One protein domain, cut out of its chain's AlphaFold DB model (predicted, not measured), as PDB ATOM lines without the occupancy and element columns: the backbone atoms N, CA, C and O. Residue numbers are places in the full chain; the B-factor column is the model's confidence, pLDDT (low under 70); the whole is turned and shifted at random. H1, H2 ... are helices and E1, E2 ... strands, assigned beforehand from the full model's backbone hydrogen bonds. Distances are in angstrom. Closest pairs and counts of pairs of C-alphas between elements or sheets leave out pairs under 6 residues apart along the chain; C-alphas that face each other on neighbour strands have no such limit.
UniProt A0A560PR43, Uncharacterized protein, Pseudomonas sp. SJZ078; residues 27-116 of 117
ATOM      1  N   CYS A  27     130.972 161.137  83.171       90.00
ATOM      2  CA  CYS A  27     131.976 160.978  82.135       90.00
ATOM      3  C   CYS A  27     132.674 162.313  81.841       90.00
ATOM      4  O   CYS A  27     132.029 163.367  81.881       90.00
ATOM      5  N   PRO A  28     133.976 162.287  81.505       91.25
ATOM      6  CA  PRO A  28     134.657 163.453  80.967       91.25
ATOM      7  C   PRO A  28     133.856 164.133  79.854       91.25
ATOM      8  O   PRO A  28     133.268 163.490  78.982       91.25
ATOM      9  N   GLN A  29     133.824 165.462  79.876       89.62
ATOM     10  CA  GLN A  29     133.187 166.194  78.792       89.62
ATOM     11  C   GLN A  29     133.970 165.944  77.495       89.62
ATOM     12  O   GLN A  29     135.195 166.025  77.514       89.62
ATOM     13  N   PRO A  30     133.309 165.700  76.352       86.12
ATOM     14  CA  PRO A  30     133.999 165.445  75.088       86.12
ATOM     15  C   PRO A  30     135.060 166.494  74.726       86.12
ATOM     16  O   PRO A  30     136.130 166.146  74.239       86.12
ATOM     17  N   GLY A  31     134.811 167.771  75.039       84.06
ATOM     18  CA  GLY A  31     135.766 168.861  74.813       84.06
ATOM     19  C   GLY A  31     137.022 168.833  75.697       84.06
ATOM     20  O   GLY A  31     137.959 169.576  75.423       84.06
ATOM     21  N   THR A  32     137.073 168.002  76.747       87.12
ATOM     22  CA  THR A  32     138.281 167.801  77.571       87.12
ATOM     23  C   THR A  32     139.127 166.620  77.105       87.12
ATOM     24  O   THR A  32     140.237 166.440  77.611       87.12
ATOM     25  N   ILE A  33     138.639 165.836  76.136       87.94
ATOM     26  CA  ILE A  33     139.369 164.705  75.566       87.94
ATOM     27  C   ILE A  33     140.489 165.241  74.672       87.94
ATOM     28  O   ILE A  33     140.258 165.951  73.698       87.94
ATOM     29  N   LYS A  34     141.720 164.868  75.002       86.88
ATOM     30  CA  LYS A  34     142.936 165.172  74.251       86.88
ATOM     31  C   LYS A  34     143.500 163.891  73.667       86.88
ATOM     32  O   LYS A  34     143.584 162.882  74.367       86.88
ATOM     33  N   SER A  35     143.923 163.940  72.414       85.50
ATOM     34  CA  SER A  35     144.608 162.840  71.744       85.50
ATOM     35  C   SER A  35     146.114 163.088  71.685       85.50
ATOM     36  O   SER A  35     146.593 164.221  71.667       85.50
ATOM     37  N   SER A  36     146.873 162.003  71.689       81.38
ATOM     38  CA  SER A  36     148.322 161.987  71.500       81.38
ATOM     39  C   SER A  36     148.701 160.690  70.798       81.38
ATOM     40  O   SER A  36     148.002 159.687  70.946       81.38
ATOM     41  N   HIS A  37     149.781 160.689  70.021       74.38
ATOM     42  CA  HIS A  37     150.277 159.449  69.430       74.38
ATOM     43  C   HIS A  37     150.640 158.440  70.524       74.38
ATOM     44  O   HIS A  37     151.205 158.810  71.558       74.38
ATOM     45  N   ALA A  38     150.324 157.164  70.291       68.94
ATOM     46  CA  ALA A  38     150.860 156.092  71.119       68.94
ATOM     47  C   ALA A  38     152.400 156.131  71.049       68.94
ATOM     48  O   ALA A  38     152.975 156.343  69.982       68.94
ATOM     49  N   SER A  39     153.075 156.023  72.196       63.75
ATOM     50  CA  SER A  39     154.523 156.251  72.254       63.75
ATOM     51  C   SER A  39     155.286 155.237  71.401       63.75
ATOM     52  O   SER A  39     155.054 154.032  71.501       63.75
ATOM     53  N   SER A  40     156.284 155.719  70.657       58.09
ATOM     54  CA  SER A  40     157.251 154.907  69.904       58.09
ATOM     55  C   SER A  40     158.088 153.971  70.786       58.09
ATOM     56  O   SER A  40     158.786 153.101  70.277       58.09
ATOM     57  N   SER A  41     158.021 154.143  72.110       65.12
ATOM     58  CA  SER A  41     158.716 153.326  73.109       65.12
ATOM     59  C   SER A  41     158.164 151.901  73.261       65.12
ATOM     60  O   SER A  41     158.791 151.098  73.949       65.12
ATOM     61  N   TYR A  42     157.011 151.580  72.665       55.91
ATOM     62  CA  TYR A  42     156.411 150.242  72.707       55.91
ATOM     63  C   TYR A  42     156.600 149.501  71.370       55.91
ATOM     64  O   TYR A  42     156.656 150.136  70.321       55.91
ATOM     65  N   PRO A  43     156.717 148.164  71.355       58.50
ATOM     66  CA  PRO A  43     156.723 147.420  70.099       58.50
ATOM     67  C   PRO A  43     155.321 147.414  69.450       58.50
ATOM     68  O   PRO A  43     154.316 147.491  70.169       58.50
ATOM     69  N   PRO A  44     155.222 147.280  68.113       53.28
ATOM     70  CA  PRO A  44     153.952 147.057  67.418       53.28
ATOM     71  C   PRO A  44     153.121 145.921  68.024       53.28
ATOM     72  O   PRO A  44     153.696 144.905  68.427       53.28
ATOM     73  N   PRO A  45     151.782 146.069  68.106       56.88
ATOM     74  CA  PRO A  45     150.958 147.183  67.605       56.88
ATOM     75  C   PRO A  45     150.770 148.335  68.618       56.88
ATOM     76  O   PRO A  45     150.009 149.262  68.371       56.88
ATOM     77  N   HIS A  46     151.425 148.292  69.785       57.06
ATOM     78  CA  HIS A  46     151.200 149.240  70.889       57.06
ATOM     79  C   HIS A  46     151.852 150.620  70.694       57.06
ATOM     80  O   HIS A  46     151.589 151.533  71.477       57.06
ATOM     81  N   ASN A  47     152.682 150.779  69.662       58.94
ATOM     82  CA  ASN A  47     153.153 152.070  69.147       58.94
ATOM     83  C   ASN A  47     152.304 152.608  67.986       58.94
ATOM     84  O   ASN A  47     152.650 153.640  67.415       58.94
ATOM     85  N   GLU A  48     151.228 151.919  67.609       62.88
ATOM     86  CA  GLU A  48     150.356 152.326  66.513       62.88
ATOM     87  C   GLU A  48     149.045 152.900  67.062       62.88
ATOM     88  O   GLU A  48     148.469 152.405  68.032       62.88
ATOM     89  N   GLY A  49     148.556 153.962  66.422       74.81
ATOM     90  CA  GLY A  49     147.315 154.632  66.805       74.81
ATOM     91  C   GLY A  49     147.498 155.771  67.809       74.81
ATOM     92  O   GLY A  49     148.545 156.423  67.873       74.81
ATOM     93  N   PHE A  50     146.432 156.065  68.555       81.19
ATOM     94  CA  PHE A  50     146.348 157.245  69.415       81.19
ATOM     95  C   PHE A  50     145.865 156.882  70.810       81.19
ATOM     96  O   PHE A  50     144.923 156.106  70.990       81.19
ATOM     97  N   LYS A  51     146.505 157.501  71.800       85.25
ATOM     98  CA  LYS A  51     146.060 157.538  73.185       85.25
ATOM     99  C   LYS A  51     145.183 158.765  73.391       85.25
ATOM    100  O   LYS A  51     145.568 159.881  73.042       85.25
ATOM    101  N   TYR A  52     144.044 158.549  74.021       87.25
ATOM    102  CA  TYR A  52     143.106 159.580  74.426       87.25
ATOM    103  C   TYR A  52     143.186 159.731  75.934       87.25
ATOM    104  O   TYR A  52     143.244 158.742  76.662       87.25
ATOM    105  N   THR A  53     143.217 160.971  76.397       90.38
ATOM    106  CA  THR A  53     143.213 161.311  77.817       90.38
ATOM    107  C   THR A  53     142.175 162.379  78.072       90.38
ATOM    108  O   THR A  53     141.976 163.254  77.235       90.38
ATOM    109  N   ALA A  54     141.504 162.318  79.210       91.69
ATOM    110  CA  ALA A  54     140.534 163.325  79.594       91.69
ATOM    111  C   ALA A  54     140.541 163.512  81.106       91.69
ATOM    112  O   ALA A  54     140.938 162.620  81.857       91.69
ATOM    113  N   THR A  55     140.077 164.674  81.546       90.31
ATOM    114  CA  THR A  55     139.885 164.966  82.965       90.31
ATOM    115  C   THR A  55     138.399 165.170  83.217       90.31
ATOM    116  O   THR A  55     137.740 165.905  82.474       90.31
ATOM    117  N   ASP A  56     137.865 164.477  84.224       88.56
ATOM    118  CA  ASP A  56     136.487 164.668  84.679       88.56
ATOM    119  C   ASP A  56     136.346 165.945  85.531       88.56
ATOM    120  O   ASP A  56     137.330 166.583  85.909       88.56
ATOM    121  N   ALA A  57     135.108 166.340  85.836       85.06
ATOM    122  CA  ALA A  57     134.833 167.544  86.628       85.06
ATOM    123  C   ALA A  57     135.403 167.490  88.061       85.06
ATOM    124  O   ALA A  57     135.549 168.528  88.700       85.06
ATOM    125  N   ASN A  58     135.742 166.295  88.553       84.00
ATOM    126  CA  ASN A  58     136.314 166.063  89.877       84.00
ATOM    127  C   ASN A  58     137.849 165.936  89.837       84.00
ATOM    128  O   ASN A  58     138.456 165.587  90.848       84.00
ATOM    129  N   GLY A  59     138.487 166.188  88.688       84.44
ATOM    130  CA  GLY A  59     139.937 166.062  88.522       84.44
ATOM    131  C   GLY A  59     140.430 164.627  88.303       84.44
ATOM    132  O   GLY A  59     141.637 164.398  88.270       84.44
ATOM    133  N   GLY A  60     139.529 163.655  88.137       88.31
ATOM    134  CA  GLY A  60     139.885 162.280  87.805       88.31
ATOM    135  C   GLY A  60     140.448 162.186  86.391       88.31
ATOM    136  O   GLY A  60     139.914 162.802  85.466       88.31
ATOM    137  N   THR A  61     141.521 161.414  86.220       92.25
ATOM    138  CA  THR A  61     142.127 161.177  84.903       92.25
ATOM    139  C   THR A  61     141.507 159.943  84.266       92.25
ATOM    140  O   THR A  61     141.223 158.955  84.939       92.25
ATOM    141  N   TRP A  62     141.259 160.030  82.967       93.25
ATOM    142  CA  TRP A  62     140.679 158.973  82.158       93.25
ATOM    143  C   TRP A  62     141.553 158.736  80.943       93.25
ATOM    144  O   TRP A  62     142.035 159.698  80.339       93.25
ATOM    145  N   SER A  63     141.715 157.478  80.552       91.31
ATOM    146  CA  SER A  63     142.535 157.099  79.414       91.31
ATOM    147  C   SER A  63     141.871 156.042  78.533       91.31
ATOM    148  O   SER A  63     141.053 155.240  78.975       91.31
ATOM    149  N   GLY A  64     142.197 156.070  77.246       87.81
ATOM    150  CA  GLY A  64     141.757 155.090  76.261       87.81
ATOM    151  C   GLY A  64     142.713 155.057  75.079       87.81
ATOM    152  O   GLY A  64     143.570 155.932  74.932       87.81
ATOM    153  N   SER A  65     142.582 154.052  74.223       82.38
ATOM    154  CA  SER A  65     143.439 153.892  73.048       82.38
ATOM    155  C   SER A  65     142.641 153.372  71.868       82.38
ATOM    156  O   SER A  65     141.822 152.472  72.042       82.38
ATOM    157  N   GLN A  66     142.920 153.900  70.677       75.44
ATOM    158  CA  GLN A  66     142.405 153.344  69.431       75.44
ATOM    159  C   GLN A  66     143.537 153.015  68.472       75.44
ATOM    160  O   GLN A  66     144.349 153.878  68.128       75.44
ATOM    161  N   PHE A  67     143.549 151.762  68.023       66.25
ATOM    162  CA  PHE A  67     144.458 151.268  67.001       66.25
ATOM    163  C   PHE A  67     143.899 151.668  65.626       66.25
ATOM    164  O   PHE A  67     142.709 151.504  65.370       66.25
ATOM    165  N   GLN A  68     144.744 152.215  64.750       64.56
ATOM    166  CA  GLN A  68     144.396 152.627  63.374       64.56
ATOM    167  C   GLN A  68     143.452 153.834  63.186       64.56
ATOM    168  O   GLN A  68     142.979 154.067  62.077       64.56
ATOM    169  N   SER A  69     143.185 154.635  64.220       63.91
ATOM    170  CA  SER A  69     142.544 155.956  64.042       63.91
ATOM    171  C   SER A  69     143.586 157.069  63.952       63.91
ATOM    172  O   SER A  69     144.698 156.874  64.437       63.91
ATOM    173  N   ASN A  70     143.247 158.223  63.370       63.12
ATOM    174  CA  ASN A  70     144.048 159.446  63.509       63.12
ATOM    175  C   ASN A  70     143.518 160.336  64.666       63.12
ATOM    176  O   ASN A  70     142.400 160.131  65.136       63.12
ATOM    177  N   SER A  71     144.309 161.292  65.179       64.88
ATOM    178  CA  SER A  71     143.882 162.202  66.269       64.88
ATOM    179  C   SER A  71     142.638 163.002  65.913       64.88
ATOM    180  O   SER A  71     141.798 163.278  66.776       64.88
ATOM    181  N   ASP A  72     142.562 163.406  64.650       64.31
ATOM    182  CA  ASP A  72     141.580 164.351  64.147       64.31
ATOM    183  C   ASP A  72     140.225 163.667  63.958       64.31
ATOM    184  O   ASP A  72     139.192 164.310  64.139       64.31
ATOM    185  N   ASP A  73     140.211 162.353  63.715       65.56
ATOM    186  CA  ASP A  73     139.023 161.507  63.561       65.56
ATOM    187  C   ASP A  73     138.098 161.566  64.775       65.56
ATOM    188  O   ASP A  73     136.908 161.307  64.656       65.56
ATOM    189  N   PHE A  74     138.612 161.896  65.957       68.31
ATOM    190  CA  PHE A  74     137.788 161.997  67.159       68.31
ATOM    191  C   PHE A  74     137.520 163.443  67.564       68.31
ATOM    192  O   PHE A  74     136.394 163.766  67.946       68.31
ATOM    193  N   LEU A  75     138.510 164.329  67.421       67.81
ATOM    194  CA  LEU A  75     138.356 165.747  67.757       67.81
ATOM    195  C   LEU A  75     137.380 166.473  66.816       67.81
ATOM    196  O   LEU A  75     136.654 167.361  67.256       67.81
ATOM    197  N   SER A  76     137.303 166.076  65.543       65.31
ATOM    198  CA  SER A  76     136.396 166.691  64.559       65.31
ATOM    199  C   SER A  76     134.961 166.147  64.593       65.31
ATOM    200  O   SER A  76     134.045 166.790  64.080       65.31
ATOM    201  N   HIS A  77     134.726 164.987  65.215       67.62
ATOM    202  CA  HIS A  77     133.467 164.243  65.066       67.62
ATOM    203  C   HIS A  77     132.439 164.485  66.183       67.62
ATOM    204  O   HIS A  77     131.450 163.756  66.262       67.62
ATOM    205  N   ASN A  78     132.634 165.518  67.016       75.75
ATOM    206  CA  ASN A  78     131.717 165.905  68.100       75.75
ATOM    207  C   ASN A  78     131.267 164.704  68.947       75.75
ATOM    208  O   ASN A  78     130.079 164.380  69.006       75.75
ATOM    209  N   LEU A  79     132.230 164.023  69.571       85.69
ATOM    210  CA  LEU A  79     131.966 162.882  70.444       85.69
ATOM    211  C   LEU A  79     130.850 163.173  71.460       85.69
ATOM    212  O   LEU A  79     130.787 164.254  72.042       85.69
ATOM    213  N   LYS A  80     130.003 162.176  71.719       87.81
ATOM    214  CA  LYS A  80     128.979 162.200  72.770       87.81
ATOM    215  C   LYS A  80     129.109 160.957  73.628       87.81
ATOM    216  O   LYS A  80     129.229 159.856  73.098       87.81
ATOM    217  N   ALA A  81     129.065 161.128  74.945       88.69
ATOM    218  CA  ALA A  81     128.999 159.999  75.860       88.69
ATOM    219  C   ALA A  81     127.644 159.290  75.691       88.69
ATOM    220  O   ALA A  81     126.594 159.931  75.755       88.69
ATOM    221  N   VAL A  82     127.674 157.982  75.444       90.38
ATOM    222  CA  VAL A  82     126.481 157.157  75.188       90.38
ATOM    223  C   VAL A  82     126.194 156.170  76.310       90.38
ATOM    224  O   VAL A  82     125.044 155.779  76.495       90.38
ATOM    225  N   SER A  83     127.209 155.770  77.076       90.00
ATOM    226  CA  SER A  83     127.026 154.912  78.243       90.00
ATOM    227  C   SER A  83     128.165 155.056  79.250       90.00
ATOM    228  O   SER A  83     129.257 155.528  78.928       90.00
ATOM    229  N   ILE A  84     127.881 154.639  80.482       92.12
ATOM    230  CA  ILE A  84     128.836 154.520  81.582       92.12
ATOM    231  C   ILE A  84     128.698 153.122  82.199       92.12
ATOM    232  O   ILE A  84     127.593 152.573  82.239       92.12
ATOM    233  N   SER A  85     129.803 152.528  82.649       89.81
ATOM    234  CA  SER A  85     129.776 151.244  83.351       89.81
ATOM    235  C   SER A  85     128.999 151.355  84.671       89.81
ATOM    236  O   SER A  85     128.983 152.419  85.300       89.81
ATOM    237  N   PRO A  86     128.399 150.253  85.158       83.94
ATOM    238  CA  PRO A  86     127.737 150.234  86.465       83.94
ATOM    239  C   PRO A  86     128.662 150.643  87.619       83.94
ATOM    240  O   PRO A  86     128.199 151.179  88.617       83.94
ATOM    241  N   THR A  87     129.968 150.411  87.471       85.88
ATOM    242  CA  THR A  87     131.018 150.801  88.423       85.88
ATOM    243  C   THR A  87     131.438 152.266  88.294       85.88
ATOM    244  O   THR A  87     132.082 152.790  89.197       85.88
ATOM    245  N   GLY A  88     131.082 152.944  87.197       86.94
ATOM    246  CA  GLY A  88     131.405 154.355  86.974       86.94
ATOM    247  C   GLY A  88     132.850 154.622  86.567       86.94
ATOM    248  O   GLY A  88     133.296 155.764  86.606       86.94
ATOM    249  N   ASP A  89     133.580 153.577  86.190       91.06
ATOM    250  CA  ASP A  89     134.994 153.624  85.818       91.06
ATOM    251  C   ASP A  89     135.225 153.627  84.305       91.06
ATOM    252  O   ASP A  89     136.355 153.801  83.872       91.06
ATOM    253  N   THR A  90     134.191 153.416  83.491       91.88
ATOM    254  CA  THR A  90     134.330 153.275  82.041       91.88
ATOM    255  C   THR A  90     133.228 154.053  81.345       91.88
ATOM    256  O   THR A  90     132.053 153.863  81.641       91.88
ATOM    257  N   CYS A  91     133.602 154.904  80.399       92.56
ATOM    258  CA  CYS A  91     132.704 155.737  79.615       92.56
ATOM    259  C   CYS A  91     132.860 155.415  78.134       92.56
ATOM    260  O   CYS A  91     133.971 155.405  77.604       92.56
ATOM    261  N   GLN A  92     131.734 155.171  77.469       92.19
ATOM    262  CA  GLN A  92     131.676 154.948  76.031       92.19
ATOM    263  C   GLN A  92     131.223 156.224  75.337       92.19
ATOM    264  O   GLN A  92     130.225 156.835  75.725       92.19
ATOM    265  N   TYR A  93     131.925 156.591  74.275       89.44
ATOM    266  CA  TYR A  93     131.638 157.743  73.438       89.44
ATOM    267  C   TYR A  93     131.397 157.293  72.006       89.44
ATOM    268  O   TYR A  93     132.050 156.370  71.520       89.44
ATOM    269  N   ARG A  94     130.488 157.979  71.316       88.12
ATOM    270  CA  ARG A  94     130.263 157.818  69.879       88.12
ATOM    271  C   ARG A  94     130.350 159.159  69.173       88.12
ATOM    272  O   ARG A  94     129.879 160.166  69.703       88.12
ATOM    273  N   GLY A  95     130.963 159.166  67.994       85.25
ATOM    274  CA  GLY A  95     130.918 160.308  67.084       85.25
ATOM    275  C   GLY A  95     129.518 160.514  66.506       85.25
ATOM    276  O   GLY A  95     128.639 159.655  66.639       85.25
ATOM    277  N   ASN A  96     129.312 161.658  65.855       81.00
ATOM    278  CA  ASN A  96     128.078 161.905  65.117       81.00
ATOM    279  C   ASN A  96     127.813 160.802  64.071       81.00
ATOM    280  O   ASN A  96     128.762 160.268  63.489       81.00
ATOM    281  N   PRO A  97     126.531 160.484  63.813       79.69
ATOM    282  CA  PRO A  97     126.163 159.587  62.729       79.69
ATOM    283  C   PRO A  97     126.695 160.111  61.393       79.69
ATOM    284  O   PRO A  97     126.607 161.309  61.116       79.69
ATOM    285  N   GLN A  98     127.221 159.213  60.568       75.44
ATOM    286  CA  GLN A  98     127.555 159.480  59.172       75.44
ATOM    287  C   GLN A  98     126.590 158.705  58.280       75.44
ATOM    288  O   GLN A  98     126.153 157.623  58.654       75.44
ATOM    289  N   GLU A  99     126.254 159.242  57.114       81.00
ATOM    290  CA  GLU A  99     125.542 158.474  56.094       81.00
ATOM    291  C   GLU A  99     126.563 157.761  55.208       81.00
ATOM    292  O   GLU A  99     127.553 158.359  54.777       81.00
ATOM    293  N   ASP A 100     126.353 156.471  54.969       80.88
ATOM    294  CA  ASP A 100     127.114 155.742  53.964       80.88
ATOM    295  C   ASP A 100     126.626 156.081  52.542       80.88
ATOM    296  O   ASP A 100     125.618 156.758  52.331       80.88
ATOM    297  N   ASN A 101     127.329 155.566  51.531       81.31
ATOM    298  CA  ASN A 101     126.978 155.776  50.120       81.31
ATOM    299  C   ASN A 101     125.615 155.165  49.716       81.31
ATOM    300  O   ASN A 101     125.206 155.293  48.564       81.31
ATOM    301  N   GLN A 102     124.945 154.458  50.628       82.12
ATOM    302  CA  GLN A 102     123.652 153.804  50.446       82.12
ATOM    303  C   GLN A 102     122.544 154.513  51.248       82.12
ATOM    304  O   GLN A 102     121.395 154.078  51.204       82.12
ATOM    305  N   GLY A 103     122.865 155.614  51.941       80.88
ATOM    306  CA  GLY A 103     121.933 156.380  52.767       80.88
ATOM    307  C   GLY A 103     121.667 155.767  54.145       80.88
ATOM    308  O   GLY A 103     120.731 156.186  54.825       80.88
ATOM    309  N   ASN A 104     122.455 154.779  54.580       83.75
ATOM    310  CA  ASN A 104     122.337 154.230  55.925       83.75
ATOM    311  C   ASN A 104     123.132 155.070  56.918       83.75
ATOM    312  O   ASN A 104     124.292 155.413  56.689       83.75
ATOM    313  N   VAL A 105     122.529 155.314  58.077       78.50
ATOM    314  CA  VAL A 105     123.212 155.953  59.198       78.50
ATOM    315  C   VAL A 105     124.155 154.954  59.872       78.50
ATOM    316  O   VAL A 105     123.715 153.982  60.488       78.50
ATOM    317  N   ILE A 106     125.455 155.226  59.802       76.12
ATOM    318  CA  ILE A 106     126.529 154.452  60.420       76.12
ATOM    319  C   ILE A 106     127.241 155.258  61.514       76.12
ATOM    320  O   ILE A 106     127.480 156.459  61.394       76.12
ATOM    321  N   TYR A 107     127.615 154.574  62.596       71.50
ATOM    322  CA  TYR A 107     128.434 155.128  63.677       71.50
ATOM    323  C   TYR A 107     129.816 154.486  63.602       71.50
ATOM    324  O   TYR A 107     130.044 153.402  64.127       71.50
ATOM    325  N   THR A 108     130.737 155.134  62.896       69.56
ATOM    326  CA  THR A 108     132.059 154.572  62.565       69.56
ATOM    327  C   THR A 108     133.126 154.854  63.619       69.56
ATOM    328  O   THR A 108     134.267 154.409  63.473       69.56
ATOM    329  N   ARG A 109     132.793 155.632  64.655       78.38
ATOM    330  CA  ARG A 109     133.736 156.120  65.664       78.38
ATOM    331  C   ARG A 109     133.179 155.880  67.055       78.38
ATOM    332  O   ARG A 109     132.301 156.609  67.515       78.38
ATOM    333  N   GLU A 110     133.715 154.864  67.715       85.38
ATOM    334  CA  GLU A 110     133.478 154.582  69.126       85.38
ATOM    335  C   GLU A 110     134.775 154.842  69.896       85.38
ATOM    336  O   GLU A 110     135.859 154.584  69.382       85.38
ATOM    337  N   LEU A 111     134.696 155.384  71.105       87.44
ATOM    338  CA  LEU A 111     135.845 155.570  71.987       87.44
ATOM    339  C   LEU A 111     135.460 155.116  73.385       87.44
ATOM    340  O   LEU A 111     134.477 155.591  73.946       87.44
ATOM    341  N   THR A 112     136.266 154.241  73.967       91.38
ATOM    342  CA  THR A 112     136.155 153.870  75.375       91.38
ATOM    343  C   THR A 112     137.227 154.603  76.164       91.38
ATOM    344  O   THR A 112     138.408 154.506  75.832       91.38
ATOM    345  N   LEU A 113     136.825 155.319  77.212       91.50
ATOM    346  CA  LEU A 113     137.736 155.844  78.225       91.50
ATOM    347  C   LEU A 113     137.508 155.107  79.538       91.50
ATOM    348  O   LEU A 113     136.364 154.940  79.961       91.50
ATOM    349  N   THR A 114     138.588 154.739  80.209       93.38
ATOM    350  CA  THR A 114     138.582 154.126  81.535       93.38
ATOM    351  C   THR A 114     139.274 155.055  82.522       93.38
ATOM    352  O   THR A 114     140.257 155.709  82.185       93.38
ATOM    353  N   LYS A 115     138.740 155.152  83.734       91.25
ATOM    354  CA  LYS A 115     139.289 155.962  84.811       91.25
ATOM    355  C   LYS A 115     140.606 155.357  85.289       91.25
ATOM    356  O   LYS A 115     140.659 154.175  85.633       91.25
ATOM    357  N   ASP A 116     141.651 156.173  85.317       87.06
ATOM    358  CA  ASP A 116     142.941 155.791  85.877       87.06
ATOM    359  C   ASP A 116     142.791 155.677  87.408       87.06
ATOM    360  O   ASP A 116     142.114 156.499  88.035       87.06
TER     361      ASP A 116
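What this domain is: This is residues 27 to 116 of the 117 residues of an uncharacterized protein of Pseudomonas sp. SJZ078 (UniProt A0A560PR43). One antiparallel sheet of six strands, strongly twisted and curled like part of a barrel, is left open between its edge strands E1 and E4; the short helix H1 is beside the strands. Two long loops reach away from this sheet: residues 38 to 49 after E1, and residues 95 to 109 after E5, a narrow arm whose C-alphas lie up to 26 A from the mean of all C-alphas. The printed part has 90 residues, with six named strands and one named helix in the chain order E1 E2 E3 H1 E4 E5 E6, and the sheet's order is E1 E2 E3 E6 E5 E4. The class is mostly strand, though under half of the printed residues, 36, are in named elements. The whole is compact, with a radius of gyration of the C-alphas of 13.8 A and spans of 40 by 33 by 21 A.

Where its parts are: The longest strands by residues are E2, residues 50 to 55 and 16.9 A, E3, residues 61 to 66 and 17.3 A, and E6, residues 110 to 115 and 16.8 A. E5 is residues 90 to 94, 13.6 A, and E4 is residues 80 to 84, 11.7 A. E1, residues 34 to 37, begins with C-alpha 34 at (142.936, 165.172, 74.251). H1 is residues 72 to 75. E6 ends with C-alpha 115 at (139.289, 155.962, 84.811).

How they stand to each other: Pairing on E6 is staggered: residues 110 to 114 pair with E5, where N 113 and O 91 are 2.9 A apart, and residues 114 to 115 pair with E3, where N 114 and O 63 are 2.8 A apart. E2 and E3 form a hairpin at 159 degrees, with N 52 and O 64 2.8 A apart. E1 and E2 form a hairpin, with N 36 and O 51 2.8 A apart. E4 and E5 do too, with N 82 and O 92 2.8 A apart. E1 E2 E3 and E4 E5 E6 are two meanders, each strand the antiparallel neighbour of the one before. E1 and E4 are apart. H1 is on the sheet at a height of 7.5 A, over none of its strands. H1 is too short for an O i to N i+4 pair; its one O i to N i+3 pair is within hydrogen-bond range.

The domain as a whole: The C-alphas farthest apart, those of Asn 58 and Gln 102, are 43.2 A apart. The printed part has no cut. The links E1 to E2 and E5 to E6 are long; in the latter, residues 98 to 99 pair antiparallel with 105 to 106. The mean pLDDT of the printed part is 79.9, with residues 38 to 48, 67 to 77 and 108 under 70.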